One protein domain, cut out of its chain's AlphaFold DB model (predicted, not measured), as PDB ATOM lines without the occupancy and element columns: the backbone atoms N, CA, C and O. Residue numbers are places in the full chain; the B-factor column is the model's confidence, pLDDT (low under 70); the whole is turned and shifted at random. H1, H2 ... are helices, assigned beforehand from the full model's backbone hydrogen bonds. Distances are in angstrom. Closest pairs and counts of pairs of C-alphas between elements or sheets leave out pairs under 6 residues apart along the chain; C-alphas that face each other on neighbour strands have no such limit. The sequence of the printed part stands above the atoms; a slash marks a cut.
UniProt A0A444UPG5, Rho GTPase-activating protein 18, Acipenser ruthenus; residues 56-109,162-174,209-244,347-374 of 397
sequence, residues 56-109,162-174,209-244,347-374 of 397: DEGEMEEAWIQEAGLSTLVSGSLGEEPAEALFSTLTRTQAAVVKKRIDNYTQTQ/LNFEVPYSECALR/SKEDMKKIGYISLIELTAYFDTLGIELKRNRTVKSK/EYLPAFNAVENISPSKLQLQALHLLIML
ATOM      1  N   ASP A  56      57.960 -43.840 -14.895       72.88
ATOM      2  CA  ASP A  56      56.492 -43.828 -14.954       72.88
ATOM      3  C   ASP A  56      55.926 -42.513 -15.526       72.88
ATOM      4  O   ASP A  56      54.984 -42.544 -16.317       72.88
ATOM      5  N   GLU A  57      56.536 -41.355 -15.234       76.44
ATOM      6  CA  GLU A  57      56.129 -40.077 -15.843       76.44
ATOM      7  C   GLU A  57      56.389 -40.061 -17.351       76.44
ATOM      8  O   GLU A  57      55.532 -39.636 -18.121       76.44
ATOM      9  N   GLY A  58      57.552 -40.557 -17.790       79.69
ATOM     10  CA  GLY A  58      57.882 -40.642 -19.215       79.69
ATOM     11  C   GLY A  58      56.896 -41.521 -19.991       79.69
ATOM     12  O   GLY A  58      56.426 -41.114 -21.052       79.69
ATOM     13  N   GLU A  59      56.535 -42.679 -19.428       84.44
ATOM     14  CA  GLU A  59      55.506 -43.578 -19.976       84.44
ATOM     15  C   GLU A  59      54.117 -42.916 -20.016       84.44
ATOM     16  O   GLU A  59      53.378 -43.076 -20.990       84.44
ATOM     17  N   MET A  60      53.754 -42.149 -18.983       82.69
ATOM     18  CA  MET A  60      52.456 -41.472 -18.901       82.69
ATOM     19  C   MET A  60      52.317 -40.332 -19.922       82.69
ATOM     20  O   MET A  60      51.246 -40.171 -20.520       82.69
ATOM     21  N   GLU A  61      53.387 -39.567 -20.154       87.94
ATOM     22  CA  GLU A  61      53.407 -38.531 -21.192       87.94
ATOM     23  C   GLU A  61      53.375 -39.150 -22.597       87.94
ATOM     24  O   GLU A  61      52.622 -38.678 -23.452       87.94
ATOM     25  N   GLU A  62      54.106 -40.248 -22.832       87.88
ATOM     26  CA  GLU A  62      54.073 -40.995 -24.101       87.88
ATOM     27  C   GLU A  62      52.659 -41.498 -24.426       87.88
ATOM     28  O   GLU A  62      52.148 -41.279 -25.529       87.88
ATOM     29  N   ALA A  63      51.988 -42.098 -23.437       87.44
ATOM     30  CA  ALA A  63      50.619 -42.580 -23.571       87.44
ATOM     31  C   ALA A  63      49.634 -41.442 -23.895       87.44
ATOM     32  O   ALA A  63      48.790 -41.602 -24.775       87.44
ATOM     33  N   TRP A  64      49.760 -40.271 -23.250       91.75
ATOM     34  CA  TRP A  64      48.929 -39.102 -23.577       91.75
ATOM     35  C   TRP A  64      49.195 -38.567 -24.987       91.75
ATOM     36  O   TRP A  64      48.246 -38.262 -25.703       91.75
ATOM     37  N   ILE A  65      50.459 -38.489 -25.416       90.19
ATOM     38  CA  ILE A  65      50.833 -38.055 -26.772       90.19
ATOM     39  C   ILE A  65      50.223 -38.994 -27.824       90.19
ATOM     40  O   ILE A  65      49.680 -38.531 -28.830       90.19
ATOM     41  N   GLN A  66      50.272 -40.309 -27.591       89.56
ATOM     42  CA  GLN A  66      49.642 -41.300 -28.464       89.56
ATOM     43  C   GLN A  66      48.111 -41.157 -28.485       89.56
ATOM     44  O   GLN A  66      47.511 -41.179 -29.562       89.56
ATOM     45  N   GLU A  67      47.482 -41.003 -27.319       87.44
ATOM     46  CA  GLU A  67      46.026 -40.886 -27.167       87.44
ATOM     47  C   GLU A  67      45.477 -39.586 -27.779       87.44
ATOM     48  O   GLU A  67      44.431 -39.604 -28.426       87.44
ATOM     49  N   ALA A  68      46.221 -38.481 -27.680       88.56
ATOM     50  CA  ALA A  68      45.927 -37.208 -28.339       88.56
ATOM     51  C   ALA A  68      46.177 -37.232 -29.865       88.56
ATOM     52  O   ALA A  68      45.980 -36.221 -30.538       88.56
ATOM     53  N   GLY A  69      46.628 -38.359 -30.430       85.12
ATOM     54  CA  GLY A  69      46.903 -38.498 -31.863       85.12
ATOM     55  C   GLY A  69      48.180 -37.797 -32.341       85.12
ATOM     56  O   GLY A  69      48.340 -37.593 -33.543       85.12
ATOM     57  N   LEU A  70      49.087 -37.443 -31.426       86.50
ATOM     58  CA  LEU A  70      50.291 -36.635 -31.674       86.50
ATOM     59  C   LEU A  70      51.587 -37.466 -31.784       86.50
ATOM     60  O   LEU A  70      52.681 -36.904 -31.851       86.50
ATOM     61  N   SER A  71      51.498 -38.799 -31.833       82.56
ATOM     62  CA  SER A  71      52.660 -39.706 -31.888       82.56
ATOM     63  C   SER A  71      53.587 -39.470 -33.088       82.56
ATOM     64  O   SER A  71      54.791 -39.718 -32.995       82.56
ATOM     65  N   THR A  72      53.066 -38.952 -34.201       78.94
ATOM     66  CA  THR A  72      53.852 -38.597 -35.395       78.94
ATOM     67  C   THR A  72      54.803 -37.426 -35.150       78.94
ATOM     68  O   THR A  72      55.934 -37.471 -35.630       78.94
ATOM     69  N   LEU A  73      54.391 -36.429 -34.354       71.88
ATOM     70  CA  LEU A  73      55.221 -35.269 -33.999       71.88
ATOM     71  C   LEU A  73      56.453 -35.680 -33.189       71.88
ATOM     72  O   LEU A  73      57.532 -35.121 -33.345       71.88
ATOM     73  N   VAL A  74      56.289 -36.691 -32.340       70.19
ATOM     74  CA  VAL A  74      57.341 -37.197 -31.453       70.19
ATOM     75  C   VAL A  74      58.232 -38.239 -32.128       70.19
ATOM     76  O   VAL A  74      59.404 -38.369 -31.781       70.19
ATOM     77  N   SER A  75      57.712 -38.950 -33.131       67.62
ATOM     78  CA  SER A  75      58.472 -39.959 -33.879       67.62
ATOM     79  C   SER A  75      59.424 -39.366 -34.928       67.62
ATOM     80  O   SER A  75      60.186 -40.110 -35.540       67.62
ATOM     81  N   GLY A  76      59.372 -38.049 -35.173       57.22
ATOM     82  CA  GLY A  76      60.238 -37.357 -36.135       57.22
ATOM     83  C   GLY A  76      60.051 -37.788 -37.597       57.22
ATOM     84  O   GLY A  76      60.934 -37.559 -38.419       57.22
ATOM     85  N   SER A  77      58.931 -38.440 -37.938       49.16
ATOM     86  CA  SER A  77      58.696 -39.004 -39.279       49.16
ATOM     87  C   SER A  77      58.089 -38.012 -40.279       49.16
ATOM     88  O   SER A  77      57.755 -38.398 -41.397       49.16
ATOM     89  N   LEU A  78      57.895 -36.761 -39.865       48.00
ATOM     90  CA  LEU A  78      57.468 -35.622 -40.671       48.00
ATOM     91  C   LEU A  78      58.242 -34.385 -40.188       48.00
ATOM     92  O   LEU A  78      58.595 -34.311 -39.012       48.00
ATOM     93  N   GLY A  79      58.527 -33.449 -41.098       52.72
ATOM     94  CA  GLY A  79      59.283 -32.227 -40.795       52.72
ATOM     95  C   GLY A  79      58.536 -31.245 -39.883       52.72
ATOM     96  O   GLY A  79      57.431 -31.519 -39.422       52.72
ATOM     97  N   GLU A  80      59.136 -30.078 -39.645       53.12
ATOM     98  CA  GLU A  80      58.608 -29.073 -38.705       53.12
ATOM     99  C   GLU A  80      57.258 -28.471 -39.166       53.12
ATOM    100  O   GLU A  80      56.369 -28.250 -38.346       53.12
ATOM    101  N   GLU A  81      57.044 -28.333 -40.481       53.00
ATOM    102  CA  GLU A  81      55.825 -27.781 -41.108       53.00
ATOM    103  C   GLU A  81      54.481 -28.343 -40.568       53.00
ATOM    104  O   GLU A  81      53.647 -27.564 -40.095       53.00
ATOM    105  N   PRO A  82      54.205 -29.667 -40.581       59.22
ATOM    106  CA  PRO A  82      52.953 -30.212 -40.047       59.22
ATOM    107  C   PRO A  82      52.785 -30.058 -38.528       59.22
ATOM    108  O   PRO A  82      51.652 -30.135 -38.047       59.22
ATOM    109  N   ALA A  83      53.861 -29.827 -37.766       59.94
ATOM    110  CA  ALA A  83      53.741 -29.487 -36.349       59.94
ATOM    111  C   ALA A  83      53.186 -28.064 -36.190       59.94
ATOM    112  O   ALA A  83      52.201 -27.862 -35.476       59.94
ATOM    113  N   GLU A  84      53.765 -27.094 -36.903       65.31
ATOM    114  CA  GLU A  84      53.308 -25.698 -36.899       65.31
ATOM    115  C   GLU A  84      51.860 -25.570 -37.390       65.31
ATOM    116  O   GLU A  84      51.051 -24.886 -36.759       65.31
ATOM    117  N   ALA A  85      51.496 -26.312 -38.442       72.00
ATOM    118  CA  ALA A  85      50.122 -26.381 -38.933       72.00
ATOM    119  C   ALA A  85      49.134 -26.832 -37.839       72.00
ATOM    120  O   ALA A  85      48.098 -26.191 -37.660       72.00
ATOM    121  N   LEU A  86      49.454 -27.870 -37.055       76.44
ATOM    122  CA  LEU A  86      48.606 -28.300 -35.937       76.44
ATOM    123  C   LEU A  86      48.514 -27.231 -34.842       76.44
ATOM    124  O   LEU A  86      47.403 -26.871 -34.445       76.44
ATOM    125  N   PHE A  87      49.644 -26.670 -34.396       78.75
ATOM    126  CA  PHE A  87      49.645 -25.612 -33.378       78.75
ATOM    127  C   PHE A  87      48.877 -24.353 -33.817       78.75
ATOM    128  O   PHE A  87      48.289 -23.694 -32.963       78.75
ATOM    129  N   SER A  88      48.812 -24.057 -35.121       81.50
ATOM    130  CA  SER A  88      48.023 -22.943 -35.671       81.50
ATOM    131  C   SER A  88      46.502 -23.131 -35.560       81.50
ATOM    132  O   SER A  88      45.761 -22.149 -35.561       81.50
ATOM    133  N   THR A  89      46.031 -24.379 -35.440       86.50
ATOM    134  CA  THR A  89      44.596 -24.704 -35.306       86.50
ATOM    135  C   THR A  89      44.115 -24.780 -33.858       86.50
ATOM    136  O   THR A  89      42.909 -24.761 -33.612       86.50
ATOM    137  N   LEU A  90      45.041 -24.874 -32.900       89.25
ATOM    138  CA  LEU A  90      44.746 -24.966 -31.473       89.25
ATOM    139  C   LEU A  90      44.632 -23.573 -30.841       89.25
ATOM    140  O   LEU A  90      45.287 -22.619 -31.264       89.25
ATOM    141  N   THR A  91      43.850 -23.454 -29.768       90.69
ATOM    142  CA  THR A  91      43.864 -22.227 -28.957       90.69
ATOM    143  C   THR A  91      45.208 -22.037 -28.254       90.69
ATOM    144  O   THR A  91      45.972 -22.984 -28.043       90.69
ATOM    145  N   ARG A  92      45.472 -20.817 -27.766       90.44
ATOM    146  CA  ARG A  92      46.669 -20.529 -26.956       90.44
ATOM    147  C   ARG A  92      46.764 -21.425 -25.709       90.44
ATOM    148  O   ARG A  92      47.867 -21.802 -25.328       90.44
ATOM    149  N   THR A  93      45.632 -21.771 -25.085       90.38
ATOM    150  CA  THR A  93      45.578 -22.680 -23.924       90.38
ATOM    151  C   THR A  93      45.914 -24.119 -24.308       90.38
ATOM    152  O   THR A  93      46.760 -24.743 -23.667       90.38
ATOM    153  N   GLN A  94      45.309 -24.631 -25.381       93.00
ATOM    154  CA  GLN A  94      45.542 -25.984 -25.893       93.00
ATOM    155  C   GLN A  94      46.988 -26.170 -26.373       93.00
ATOM    156  O   GLN A  94      47.661 -27.116 -25.959       93.00
ATOM    157  N   ALA A  95      47.500 -25.239 -27.185       91.56
ATOM    158  CA  ALA A  95      48.865 -25.271 -27.706       91.56
ATOM    159  C   ALA A  95      49.919 -25.244 -26.584       91.56
ATOM    160  O   ALA A  95      50.899 -25.989 -26.641       91.56
ATOM    161  N   ALA A  96      49.700 -24.443 -25.531       91.00
ATOM    162  CA  ALA A  96      50.587 -24.397 -24.369       91.00
ATOM    163  C   ALA A  96      50.647 -25.742 -23.621       91.00
ATOM    164  O   ALA A  96      51.736 -26.178 -23.240       91.00
ATOM    165  N   VAL A  97      49.510 -26.427 -23.454       92.31
ATOM    166  CA  VAL A  97      49.464 -27.761 -22.831       92.31
ATOM    167  C   VAL A  97      50.132 -28.820 -23.702       92.31
ATOM    168  O   VAL A  97      50.956 -29.578 -23.191       92.31
ATOM    169  N   VAL A  98      49.842 -28.853 -25.006       91.62
ATOM    170  CA  VAL A  98      50.490 -29.791 -25.939       91.62
ATOM    171  C   VAL A  98      52.009 -29.616 -25.909       91.62
ATOM    172  O   VAL A  98      52.734 -30.598 -25.751       91.62
ATOM    173  N   LYS A  99      52.497 -28.369 -25.968       90.81
ATOM    174  CA  LYS A  99      53.929 -28.070 -25.880       90.81
ATOM    175  C   LYS A  99      54.535 -28.540 -24.551       90.81
ATOM    176  O   LYS A  99      55.502 -29.291 -24.571       90.81
ATOM    177  N   LYS A 100      53.924 -28.196 -23.410       91.38
ATOM    178  CA  LYS A 100      54.353 -28.626 -22.060       91.38
ATOM    179  C   LYS A 100      54.482 -30.154 -21.941       91.38
ATOM    180  O   LYS A 100      55.459 -30.638 -21.371       91.38
ATOM    181  N   ARG A 101      53.526 -30.909 -22.493       90.31
ATOM    182  CA  ARG A 101      53.518 -32.386 -22.491       90.31
ATOM    183  C   ARG A 101      54.637 -32.971 -23.368       90.31
ATOM    184  O   ARG A 101      55.354 -33.867 -22.926       90.31
ATOM    185  N   ILE A 102      54.844 -32.423 -24.571       89.88
ATOM    186  CA  ILE A 102      55.939 -32.825 -25.477       89.88
ATOM    187  C   ILE A 102      57.316 -32.476 -24.885       89.88
ATOM    188  O   ILE A 102      58.240 -33.290 -24.964       89.88
ATOM    189  N   ASP A 103      57.455 -31.310 -24.250       89.44
ATOM    190  CA  ASP A 103      58.688 -30.882 -23.579       89.44
ATOM    191  C   ASP A 103      59.019 -31.813 -22.396       89.44
ATOM    192  O   ASP A 103      60.151 -32.293 -22.300       89.44
ATOM    193  N   ASN A 104      58.034 -32.150 -21.549       90.12
ATOM    194  CA  ASN A 104      58.181 -33.133 -20.464       90.12
ATOM    195  C   ASN A 104      58.655 -34.502 -20.984       90.12
ATOM    196  O   ASN A 104      59.650 -35.037 -20.486       90.12
ATOM    197  N   TYR A 105      57.983 -35.054 -22.003       89.00
ATOM    198  CA  TYR A 105      58.378 -36.320 -22.630       89.00
ATOM    199  C   TYR A 105      59.803 -36.252 -23.206       89.00
ATOM    200  O   TYR A 105      60.634 -37.132 -22.978       89.00
ATOM    201  N   THR A 106      60.138 -35.175 -23.915       88.00
ATOM    202  CA  THR A 106      61.464 -35.016 -24.531       88.00
ATOM    203  C   THR A 106      62.564 -34.923 -23.470       88.00
ATOM    204  O   THR A 106      63.644 -35.497 -23.640       88.00
ATOM    205  N   GLN A 107      62.300 -34.250 -22.345       87.44
ATOM    206  CA  GLN A 107      63.220 -34.184 -21.209       87.44
ATOM    207  C   GLN A 107      63.412 -35.548 -20.529       87.44
ATOM    208  O   GLN A 107      64.559 -35.921 -20.262       87.44
ATOM    209  N   THR A 108      62.346 -36.315 -20.274       85.75
ATOM    210  CA  THR A 108      62.466 -37.648 -19.649       85.75
ATOM    211  C   THR A 108      63.185 -38.640 -20.569       85.75
ATOM    212  O   THR A 108      64.078 -39.351 -20.106       85.75
ATOM    213  N   GLN A 109      62.931 -38.613 -21.882       82.31
ATOM    214  CA  GLN A 109      63.678 -39.419 -22.859       82.31
ATOM    215  C   GLN A 109      65.167 -39.041 -22.941       82.31
ATOM    216  O   GLN A 109      66.021 -39.923 -23.044       82.31
ATOM    217  N   LEU A 162      24.844 -21.837 -21.854       71.75
ATOM    218  CA  LEU A 162      25.927 -22.608 -22.454       71.75
ATOM    219  C   LEU A 162      26.204 -22.075 -23.861       71.75
ATOM    220  O   LEU A 162      25.336 -22.113 -24.737       71.75
ATOM    221  N   ASN A 163      27.425 -21.582 -24.063       73.94
ATOM    222  CA  ASN A 163      27.945 -21.179 -25.363       73.94
ATOM    223  C   ASN A 163      29.039 -22.166 -25.789       73.94
ATOM    224  O   ASN A 163      29.923 -22.477 -24.992       73.94
ATOM    225  N   PHE A 164      28.965 -22.621 -27.038       77.38
ATOM    226  CA  PHE A 164      29.894 -23.568 -27.658       77.38
ATOM    227  C   PHE A 164      30.773 -22.908 -28.739       77.38
ATOM    228  O   PHE A 164      31.625 -23.572 -29.315       77.38
ATOM    229  N   GLU A 165      30.603 -21.603 -29.008       78.19
ATOM    230  CA  GLU A 165      31.455 -20.833 -29.937       78.19
ATOM    231  C   GLU A 165      32.852 -20.517 -29.364       78.19
ATOM    232  O   GLU A 165      33.724 -20.062 -30.098       78.19
ATOM    233  N   VAL A 166      33.071 -20.732 -28.061       83.81
ATOM    234  CA  VAL A 166      34.357 -20.517 -27.377       83.81
ATOM    235  C   VAL A 166      34.743 -21.810 -26.652       83.81
ATOM    236  O   VAL A 166      33.909 -22.322 -25.896       83.81
ATOM    237  N   PRO A 167      35.975 -22.326 -26.824       86.56
ATOM    238  CA  PRO A 167      36.471 -23.478 -26.075       86.56
ATOM    239  C   PRO A 167      36.359 -23.276 -24.559       86.56
ATOM    240  O   PRO A 167      36.501 -22.167 -24.033       86.56
ATOM    241  N   TYR A 168      36.075 -24.353 -23.834       89.44
ATOM    242  CA  TYR A 168      35.840 -24.308 -22.396       89.44
ATOM    243  C   TYR A 168      37.090 -23.849 -21.631       89.44
ATOM    244  O   TYR A 168      36.956 -23.120 -20.648       89.44
ATOM    245  N   SER A 169      38.295 -24.209 -22.087       87.94
ATOM    246  CA  SER A 169      39.568 -23.826 -21.459       87.94
ATOM    247  C   SER A 169      39.788 -22.310 -21.489       87.94
ATOM    248  O   SER A 169      40.200 -21.728 -20.485       87.94
ATOM    249  N   GLU A 170      39.409 -21.645 -22.584       87.56
ATOM    250  CA  GLU A 170      39.375 -20.180 -22.669       87.56
ATOM    251  C   GLU A 170      38.214 -19.577 -21.868       87.56
ATOM    252  O   GLU A 170      38.360 -18.515 -21.258       87.56
ATOM    253  N   CYS A 171      37.061 -20.252 -21.831       82.88
ATOM    254  CA  CYS A 171      35.898 -19.832 -21.049       82.88
ATOM    255  C   CYS A 171      36.228 -19.754 -19.542       82.88
ATOM    256  O   CYS A 171      35.937 -18.743 -18.902       82.88
ATOM    257  N   ALA A 172      36.929 -20.758 -19.001       80.50
ATOM    258  CA  ALA A 172      37.353 -20.844 -17.597       80.50
ATOM    259  C   ALA A 172      38.389 -19.776 -17.166       80.50
ATOM    260  O   ALA A 172      38.537 -19.488 -15.970       80.50
ATOM    261  N   LEU A 173      39.094 -19.157 -18.121       80.12
ATOM    262  CA  LEU A 173      39.984 -18.019 -17.859       80.12
ATOM    263  C   LEU A 173      39.232 -16.687 -17.731       80.12
ATOM    264  O   LEU A 173      39.737 -15.763 -17.090       80.12
ATOM    265  N   ARG A 174      38.031 -16.558 -18.313       77.38
ATOM    266  CA  ARG A 174      37.264 -15.304 -18.262       77.38
ATOM    267  C   ARG A 174      36.717 -15.061 -16.856       77.38
ATOM    268  O   ARG A 174      36.148 -15.956 -16.229       77.38
ATOM    269  N   SER A 209      31.356 -38.665 -39.072       90.94
ATOM    270  CA  SER A 209      31.956 -39.941 -39.464       90.94
ATOM    271  C   SER A 209      32.714 -40.583 -38.291       90.94
ATOM    272  O   SER A 209      33.098 -39.911 -37.332       90.94
ATOM    273  N   LYS A 210      33.003 -41.888 -38.378       87.25
ATOM    274  CA  LYS A 210      33.843 -42.583 -37.379       87.25
ATOM    275  C   LYS A 210      35.259 -42.000 -37.290       87.25
ATOM    276  O   LYS A 210      35.854 -41.991 -36.215       87.25
ATOM    277  N   GLU A 211      35.796 -41.514 -38.406       88.50
ATOM    278  CA  GLU A 211      37.121 -40.887 -38.454       88.50
ATOM    279  C   GLU A 211      37.110 -39.520 -37.770       88.50
ATOM    280  O   GLU A 211      38.017 -39.207 -36.999       88.50
ATOM    281  N   ASP A 212      36.057 -38.730 -37.984       90.06
ATOM    282  CA  ASP A 212      35.896 -37.436 -37.323       90.06
ATOM    283  C   ASP A 212      35.618 -37.607 -35.832       90.06
ATOM    284  O   ASP A 212      36.229 -36.915 -35.027       90.06
ATOM    285  N   MET A 213      34.816 -38.599 -35.433       90.56
ATOM    286  CA  MET A 213      34.644 -38.958 -34.021       90.56
ATOM    287  C   MET A 213      35.969 -39.322 -33.337       90.56
ATOM    288  O   MET A 213      36.167 -38.972 -32.173       90.56
ATOM    289  N   LYS A 214      36.915 -39.945 -34.056       88.31
ATOM    290  CA  LYS A 214      38.270 -40.192 -33.538       88.31
ATOM    291  C   LYS A 214      39.039 -38.884 -33.307       88.31
ATOM    292  O   LYS A 214      39.623 -38.710 -32.239       88.31
ATOM    293  N   LYS A 215      38.984 -37.941 -34.260       89.75
ATOM    294  CA  LYS A 215      39.576 -36.593 -34.120       89.75
ATOM    295  C   LYS A 215      38.933 -35.812 -32.969       89.75
ATOM    296  O   LYS A 215      39.637 -35.151 -32.214       89.75
ATOM    297  N   ILE A 216      37.614 -35.920 -32.793       90.75
ATOM    298  CA  ILE A 216      36.894 -35.307 -31.670       90.75
ATOM    299  C   ILE A 216      37.366 -35.880 -30.331       90.75
ATOM    300  O   ILE A 216      37.508 -35.109 -29.387       90.75
ATOM    301  N   GLY A 217      37.674 -37.178 -30.239       90.62
ATOM    302  CA  GLY A 217      38.318 -37.761 -29.055       90.62
ATOM    303  C   GLY A 217      39.657 -37.089 -28.731       90.62
ATOM    304  O   GLY A 217      39.851 -36.607 -27.618       90.62
ATOM    305  N   TYR A 218      40.536 -36.952 -29.730       91.56
ATOM    306  CA  TYR A 218      41.830 -36.271 -29.579       91.56
ATOM    307  C   TYR A 218      41.674 -34.815 -29.105       91.56
ATOM    308  O   TYR A 218      42.288 -34.402 -28.121       91.56
ATOM    309  N   ILE A 219      40.803 -34.046 -29.770       91.75
ATOM    310  CA  ILE A 219      40.527 -32.642 -29.431       91.75
ATOM    311  C   ILE A 219      39.919 -32.539 -28.027       91.75
ATOM    312  O   ILE A 219      40.314 -31.665 -27.259       91.75
ATOM    313  N   SER A 220      39.016 -33.454 -27.656       94.00
ATOM    314  CA  SER A 220      38.410 -33.498 -26.319       94.00
ATOM    315  C   SER A 220      39.443 -33.775 -25.231       94.00
ATOM    316  O   SER A 220      39.329 -33.208 -24.149       94.00
ATOM    317  N   LEU A 221      40.469 -34.592 -25.499       94.12
ATOM    318  CA  LEU A 221      41.537 -34.882 -24.538       94.12
ATOM    319  C   LEU A 221      42.464 -33.678 -24.352       94.12
ATOM    320  O   LEU A 221      42.775 -33.307 -23.218       94.12
ATOM    321  N   ILE A 222      42.876 -33.045 -25.454       94.06
ATOM    322  CA  ILE A 222      43.691 -31.823 -25.425       94.06
ATOM    323  C   ILE A 222      42.938 -30.713 -24.682       94.06
ATOM    324  O   ILE A 222      43.485 -30.101 -23.765       94.06
ATOM    325  N   GLU A 223      41.665 -30.504 -25.019       95.19
ATOM    326  CA  GLU A 223      40.819 -29.487 -24.400       95.19
ATOM    327  C   GLU A 223      40.509 -29.796 -22.931       95.19
ATOM    328  O   GLU A 223      40.571 -28.885 -22.113       95.19
ATOM    329  N   LEU A 224      40.254 -31.056 -22.554       94.69
ATOM    330  CA  LEU A 224      40.083 -31.456 -21.150       94.69
ATOM    331  C   LEU A 224      41.352 -31.200 -20.339       94.69
ATOM    332  O   LEU A 224      41.273 -30.702 -19.219       94.69
ATOM    333  N   THR A 225      42.520 -31.504 -20.909       94.44
ATOM    334  CA  THR A 225      43.809 -31.267 -20.246       94.44
ATOM    335  C   THR A 225      44.051 -29.764 -20.072       94.44
ATOM    336  O   THR A 225      44.387 -29.327 -18.976       94.44
ATOM    337  N   ALA A 226      43.793 -28.955 -21.106       94.50
ATOM    338  CA  ALA A 226      43.848 -27.494 -21.020       94.50
ATOM    339  C   ALA A 226      42.845 -26.924 -20.009       94.50
ATOM    340  O   ALA A 226      43.186 -26.026 -19.245       94.50
ATOM    341  N   TYR A 227      41.628 -27.462 -19.969       94.00
ATOM    342  CA  TYR A 227      40.585 -27.073 -19.026       94.00
ATOM    343  C   TYR A 227      40.976 -27.352 -17.573       94.00
ATOM    344  O   TYR A 227      40.822 -26.496 -16.707       94.00
ATOM    345  N   PHE A 228      41.515 -28.540 -17.304       93.12
ATOM    346  CA  PHE A 228      41.956 -28.938 -15.970       93.12
ATOM    347  C   PHE A 228      43.155 -28.089 -15.514       93.12
ATOM    348  O   PHE A 228      43.120 -27.545 -14.408       93.12
ATOM    349  N   ASP A 229      44.133 -27.847 -16.396       92.56
ATOM    350  CA  ASP A 229      45.262 -26.944 -16.131       92.56
ATOM    351  C   ASP A 229      44.790 -25.501 -15.810       92.56
ATOM    352  O   ASP A 229      45.323 -24.892 -14.880       92.56
ATOM    353  N   THR A 230      43.769 -24.942 -16.489       91.31
ATOM    354  CA  THR A 230      43.265 -23.578 -16.171       91.31
ATOM    355  C   THR A 230      42.480 -23.478 -14.860       91.31
ATOM    356  O   THR A 230      42.330 -22.372 -14.322       91.31
ATOM    357  N   LEU A 231      42.013 -24.614 -14.329       89.38
ATOM    358  CA  LEU A 231      41.383 -24.745 -13.012       89.38
ATOM    359  C   LEU A 231      42.370 -25.152 -11.903       89.38
ATOM    360  O   LEU A 231      41.982 -25.175 -10.736       89.38
ATOM    361  N   GLY A 232      43.630 -25.455 -12.238       88.19
ATOM    362  CA  GLY A 232      44.625 -25.957 -11.284       88.19
ATOM    363  C   GLY A 232      44.369 -27.397 -10.821       88.19
ATOM    364  O   GLY A 232      44.802 -27.775  -9.734       88.19
ATOM    365  N   ILE A 233      43.650 -28.191 -11.619       89.88
ATOM    366  CA  ILE A 233      43.298 -29.585 -11.324       89.88
ATOM    367  C   ILE A 233      44.227 -30.506 -12.116       89.88
ATOM    368  O   ILE A 233      44.407 -30.346 -13.317       89.88
ATOM    369  N   GLU A 234      44.799 -31.513 -11.462       87.00
ATOM    370  CA  GLU A 234      45.637 -32.507 -12.130       87.00
ATOM    371  C   GLU A 234      44.777 -33.564 -12.850       87.00
ATOM    372  O   GLU A 234      43.985 -34.272 -12.221       87.00
ATOM    373  N   LEU A 235      44.943 -33.715 -14.171       87.00
ATOM    374  CA  LEU A 235      44.258 -34.755 -14.950       87.00
ATOM    375  C   LEU A 235      44.892 -36.142 -14.725       87.00
ATOM    376  O   LEU A 235      45.714 -36.607 -15.519       87.00
ATOM    377  N   LYS A 236      44.478 -36.816 -13.648       86.06
ATOM    378  CA  LYS A 236      44.879 -38.199 -13.333       86.06
ATOM    379  C   LYS A 236      44.127 -39.214 -14.194       86.06
ATOM    380  O   LYS A 236      42.906 -39.134 -14.326       86.06
ATOM    381  N   ARG A 237      44.854 -40.205 -14.720       85.44
ATOM    382  CA  ARG A 237      44.312 -41.364 -15.450       85.44
ATOM    383  C   ARG A 237      44.833 -42.671 -14.857       85.44
ATOM    384  O   ARG A 237      45.995 -42.760 -14.469       85.44
ATOM    385  N   ASN A 238      43.974 -43.685 -14.792       85.50
ATOM    386  CA  ASN A 238      44.343 -45.021 -14.322       85.50
ATOM    387  C   ASN A 238      44.837 -45.902 -15.478       85.50
ATOM    388  O   ASN A 238      44.199 -45.956 -16.528       85.50
ATOM    389  N   ARG A 239      45.897 -46.690 -15.248       77.94
ATOM    390  CA  ARG A 239      46.326 -47.749 -16.180       77.94
ATOM    391  C   ARG A 239      45.195 -48.778 -16.366       77.94
ATOM    392  O   ARG A 239      44.636 -49.285 -15.390       77.94
ATOM    393  N   THR A 240      44.868 -49.123 -17.610       70.69
ATOM    394  CA  THR A 240      43.814 -50.100 -17.932       70.69
ATOM    395  C   THR A 240      44.312 -51.538 -17.739       70.69
ATOM    396  O   THR A 240      45.025 -52.106 -18.566       70.69
ATOM    397  N   VAL A 241      43.926 -52.166 -16.624       71.50
ATOM    398  CA  VAL A 241      44.276 -53.567 -16.339       71.50
ATOM    399  C   VAL A 241      43.348 -54.509 -17.112       71.50
ATOM    400  O   VAL A 241      42.131 -54.493 -16.929       71.50
ATOM    401  N   LYS A 242      43.923 -55.364 -17.966       65.06
ATOM    402  CA  LYS A 242      43.177 -56.391 -18.708       65.06
ATOM    403  C   LYS A 242      42.757 -57.518 -17.760       65.06
ATOM    404  O   LYS A 242      43.594 -58.286 -17.296       65.06
ATOM    405  N   SER A 243      41.459 -57.611 -17.479       69.75
ATOM    406  CA  SER A 243      40.867 -58.694 -16.681       69.75
ATOM    407  C   SER A 243      40.507 -59.909 -17.549       69.75
ATOM    408  O   SER A 243      40.508 -59.832 -18.779       69.75
ATOM    409  N   LYS A 244      40.163 -61.042 -16.924       70.06
ATOM    410  CA  LYS A 244      39.659 -62.231 -17.628       70.06
ATOM    411  C   LYS A 244      38.235 -61.973 -18.132       70.06
ATOM    412  O   LYS A 244      37.262 -62.139 -17.400       70.06
ATOM    413  N   GLU A 347      39.817 -45.725 -16.575       88.19
ATOM    414  CA  GLU A 347      40.867 -44.794 -16.982       88.19
ATOM    415  C   GLU A 347      40.571 -43.359 -16.547       88.19
ATOM    416  O   GLU A 347      41.389 -42.744 -15.869       88.19
ATOM    417  N   TYR A 348      39.364 -42.875 -16.845       89.69
ATOM    418  CA  TYR A 348      38.917 -41.512 -16.556       89.69
ATOM    419  C   TYR A 348      38.186 -41.370 -15.216       89.69
ATOM    420  O   TYR A 348      37.786 -40.269 -14.844       89.69
ATOM    421  N   LEU A 349      38.024 -42.457 -14.456       90.94
ATOM    422  CA  LEU A 349      37.336 -42.450 -13.162       90.94
ATOM    423  C   LEU A 349      37.913 -41.435 -12.144       90.94
ATOM    424  O   LEU A 349      37.113 -40.765 -11.490       90.94
ATOM    425  N   PRO A 350      39.244 -41.216 -12.029       91.81
ATOM    426  CA  PRO A 350      39.785 -40.157 -11.171       91.81
ATOM    427  C   PRO A 350      39.370 -38.755 -11.638       91.81
ATOM    428  O   PRO A 350      39.069 -37.897 -10.811       91.81
ATOM    429  N   ALA A 351      39.304 -38.534 -12.954       92.06
ATOM    430  CA  ALA A 351      38.870 -37.270 -13.536       92.06
ATOM    431  C   ALA A 351      37.368 -37.026 -13.312       92.06
ATOM    432  O   ALA A 351      36.998 -35.925 -12.916       92.06
ATOM    433  N   PHE A 352      36.510 -38.046 -13.461       93.31
ATOM    434  CA  PHE A 352      35.086 -37.950 -13.098       93.31
ATOM    435  C   PHE A 352      34.889 -37.548 -11.627       93.31
ATOM    436  O   PHE A 352      34.063 -36.683 -11.348       93.31
ATOM    437  N   ASN A 353      35.676 -38.107 -10.702       91.94
ATOM    438  CA  ASN A 353      35.619 -37.731  -9.285       91.94
ATOM    439  C   ASN A 353      36.123 -36.294  -9.043       91.94
ATOM    440  O   ASN A 353      35.548 -35.559  -8.244       91.94
ATOM    441  N   ALA A 354      37.172 -35.855  -9.748       91.31
ATOM    442  CA  ALA A 354      37.693 -34.491  -9.623       91.31
ATOM    443  C   ALA A 354      36.647 -33.422 -10.003       91.31
ATOM    444  O   ALA A 354      36.610 -32.353  -9.390       91.31
ATOM    445  N   VAL A 355      35.756 -33.732 -10.954       91.88
ATOM    446  CA  VAL A 355      34.690 -32.831 -11.422       91.88
ATOM    447  C   VAL A 355      33.647 -32.502 -10.345       91.88
ATOM    448  O   VAL A 355      33.028 -31.440 -10.410       91.88
ATOM    449  N   GLU A 356      33.478 -33.327  -9.309       89.31
ATOM    450  CA  GLU A 356      32.596 -33.004  -8.173       89.31
ATOM    451  C   GLU A 356      33.006 -31.698  -7.467       89.31
ATOM    452  O   GLU A 356      32.153 -30.923  -7.039       89.31
ATOM    453  N   ASN A 357      34.310 -31.408  -7.429       86.75
ATOM    454  CA  ASN A 357      34.880 -30.244  -6.748       86.75
ATOM    455  C   ASN A 357      34.913 -28.972  -7.621       86.75
ATOM    456  O   ASN A 357      35.379 -27.926  -7.168       86.75
ATOM    457  N   ILE A 358      34.440 -29.037  -8.873       86.94
ATOM    458  CA  ILE A 358      34.426 -27.893  -9.790       86.94
ATOM    459  C   ILE A 358      33.188 -27.026  -9.533       86.94
ATOM    460  O   ILE A 358      32.052 -27.471  -9.678       86.94
ATOM    461  N   SER A 359      33.413 -25.746  -9.234       81.75
ATOM    462  CA  SER A 359      32.365 -24.723  -9.119       81.75
ATOM    463  C   SER A 359      32.686 -23.511 -10.006       81.75
ATOM    464  O   SER A 359      33.851 -23.104 -10.011       81.75
ATOM    465  N   PRO A 360      31.705 -22.873 -10.681       85.12
ATOM    466  CA  PRO A 360      30.254 -23.129 -10.658       85.12
ATOM    467  C   PRO A 360      29.777 -24.320 -11.518       85.12
ATOM    468  O   PRO A 360      30.546 -24.941 -12.251       85.12
ATOM    469  N   SER A 361      28.470 -24.604 -11.455       84.00
ATOM    470  CA  SER A 361      27.763 -25.704 -12.139       84.00
ATOM    471  C   SER A 361      27.996 -25.782 -13.650       84.00
ATOM    472  O   SER A 361      28.133 -26.875 -14.197       84.00
ATOM    473  N   LYS A 362      28.090 -24.643 -14.341       85.62
ATOM    474  CA  LYS A 362      28.462 -24.599 -15.763       85.62
ATOM    475  C   LYS A 362      29.839 -25.186 -16.043       85.62
ATOM    476  O   LYS A 362      29.989 -25.897 -17.035       85.62
ATOM    477  N   LEU A 363      30.821 -24.921 -15.179       87.81
ATOM    478  CA  LEU A 363      32.166 -25.465 -15.349       87.81
ATOM    479  C   LEU A 363      32.172 -26.987 -15.119       87.81
ATOM    480  O   LEU A 363      32.733 -27.752 -15.902       87.81
ATOM    481  N   GLN A 364      31.434 -27.439 -14.104       90.44
ATOM    482  CA  GLN A 364      31.209 -28.859 -13.848       90.44
ATOM    483  C   GLN A 364      30.596 -29.575 -15.069       90.44
ATOM    484  O   GLN A 364      31.097 -30.611 -15.509       90.44
ATOM    485  N   LEU A 365      29.550 -28.998 -15.670       89.38
ATOM    486  CA  LEU A 365      28.882 -29.559 -16.847       89.38
ATOM    487  C   LEU A 365      29.778 -29.571 -18.099       89.38
ATOM    488  O   LEU A 365      29.738 -30.532 -18.871       89.38
ATOM    489  N   GLN A 366      30.607 -28.542 -18.293       91.06
ATOM    490  CA  GLN A 366      31.608 -28.491 -19.365       91.06
ATOM    491  C   GLN A 366      32.634 -29.627 -19.241       91.06
ATOM    492  O   GLN A 366      32.893 -30.324 -20.224       91.06
ATOM    493  N   ALA A 367      33.154 -29.873 -18.033       92.44
ATOM    494  CA  ALA A 367      34.066 -30.987 -17.776       92.44
ATOM    495  C   ALA A 367      33.402 -32.357 -18.004       92.44
ATOM    496  O   ALA A 367      33.978 -33.212 -18.679       92.44
ATOM    497  N   LEU A 368      32.170 -32.556 -17.508       93.38
ATOM    498  CA  LEU A 368      31.404 -33.787 -17.754       93.38
ATOM    499  C   LEU A 368      31.188 -34.040 -19.250       93.38
ATOM    500  O   LEU A 368      31.309 -35.179 -19.694       93.38
ATOM    501  N   HIS A 369      30.895 -33.000 -20.037       92.00
ATOM    502  CA  HIS A 369      30.720 -33.138 -21.481       92.00
ATOM    503  C   HIS A 369      32.011 -33.630 -22.155       92.00
ATOM    504  O   HIS A 369      31.962 -34.625 -22.879       92.00
ATOM    505  N   LEU A 370      33.165 -33.014 -21.874       93.62
ATOM    506  CA  LEU A 370      34.451 -33.464 -22.426       93.62
ATOM    507  C   LEU A 370      34.770 -34.916 -22.032       93.62
ATOM    508  O   LEU A 370      35.125 -35.718 -22.893       93.62
ATOM    509  N   LEU A 371      34.558 -35.289 -20.766       94.25
ATOM    510  CA  LEU A 371      34.751 -36.667 -20.292       94.25
ATOM    511  C   LEU A 371      33.825 -37.675 -20.995       94.25
ATOM    512  O   LEU A 371      34.261 -38.772 -21.338       94.25
ATOM    513  N   ILE A 372      32.566 -37.315 -21.262       93.44
ATOM    514  CA  ILE A 372      31.621 -38.163 -22.012       93.44
ATOM    515  C   ILE A 372      32.063 -38.340 -23.475       93.44
ATOM    516  O   ILE A 372      31.840 -39.409 -24.049       93.44
ATOM    517  N   MET A 373      32.712 -37.339 -24.074       92.06
ATOM    518  CA  MET A 373      33.246 -37.431 -25.440       92.06
ATOM    519  C   MET A 373      34.486 -38.331 -25.550       92.06
ATOM    520  O   MET A 373      34.723 -38.886 -26.621       92.06
ATOM    521  N   LEU A 374      35.215 -38.540 -24.448       92.44
ATOM    522  CA  LEU A 374      36.337 -39.484 -24.352       92.44
ATOM    523  C   LEU A 374      35.904 -40.941 -24.127       92.44
ATOM    524  O   LEU A 374      36.705 -41.858 -24.307       92.44
TER     525      LEU A 374
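Overview. This is residues 56 to 109, 162 to 174, 209 to 244 and 347 to 374 of the 397 residues of the protein "Rho GTPase-activating protein 18" of Acipenser ruthenus (UniProt A0A444UPG5). One long helix, H6, runs through the middle, with helices on two sides of it: on one side H4 meets it nearly at a right angle and is itself crossed by H1 toward its far end, and on the other side H8, half of the hairpin H7-H8, packs on it. H2 and H3 make a loose loop beside H1 and H4, where residues 75 to 81 stick out; short H5 sits by residues 223 to 230 of H6, and unnamed residues 232 to 244 lead from H6 away from the body. The printed part has 131 residues with eight named helices, H1 to H8 in order, and no named strand; it is all helix, and its helix packing is mostly crossed. It is compact, with a radius of gyration of the C-alphas of 15.1 A and spans of 43 by 42 by 33 A.

Along the chain. H1 is residues 56 to 67, 16.4 A long, and begins with C-alpha 56 at (56.492, -43.828, -14.954). H2 is residues 71 to 74, H3 residues 80 to 89, 15.1 A, and H4 residues 92 to 109, 25.7 A. H5 is residues 168 to 171. H6, residues 210 to 231, is the longest helix, 31.1 A from C-alpha 210 at (33.843, -42.583, -37.379) to C-alpha 231. H7 is residues 349 to 357, 14.0 A, and H8 is residues 361 to 374, 20.3 A, ending with C-alpha 374 at (36.337, -39.484, -24.352).

Arrangement. H4 and H6 are the hubs, each touching three helices. Residues 93 to 98 of H4 touch residues 222 to 229 of H6, about perpendicular at 90 degrees; the closest C-alphas, of Gln 94 and Ala 226, are 5.4 A apart. Residues 101 to 109 of H4 touch H1 at a steep tilt of 47 degrees, opposite ways, closest at the C-alphas of Gly 58 and Thr 108, 5.5 A. H5 touches H6, with the C-alphas of Ser 169 and Tyr 227 closest at 4.2 A, and only just touches H4, with 3 pairs of C-alphas within 8 A; the closest are those of Thr 93 and Ser 169, 6.6 A apart. H8 touches H6, opposite ways at 38 degrees, a tilt only just steep; the C-alphas of Gly 217 and Leu 374 are closest, 5.4 A. H7 and H8 form a helical hairpin at a shallow tilt of 10 degrees, with the C-alphas of Val 355 and Gln 364 closest at 5.8 A. H3 is close to H4 but not clearly touching, with the C-alphas of Phe 87 and Ala 95 closest at 5.7 A; H2 touches no helix but is near H1, H3 and H4. H6 and H7 are apart. Every O i to N i+4 pair is within hydrogen-bond range in H1, H4, H6 and H8, against 5 of 6 in H3 and 3 of 5 in H7; H2 and H5 are too short for such a pair.

Size, cuts and confidence. The C-alphas farthest apart, of Arg 174 and Lys 244, are 47.0 A apart. Residues 110 to 161, 175 to 208 and 245 to 346 are not printed, with C-alpha gaps of 41.3, 32.9 and 17.5 A. Of the links printed whole, none is long. The mean pLDDT of the printed part is 84.5; residues 75 to 84 and 242 to 243 are under 70.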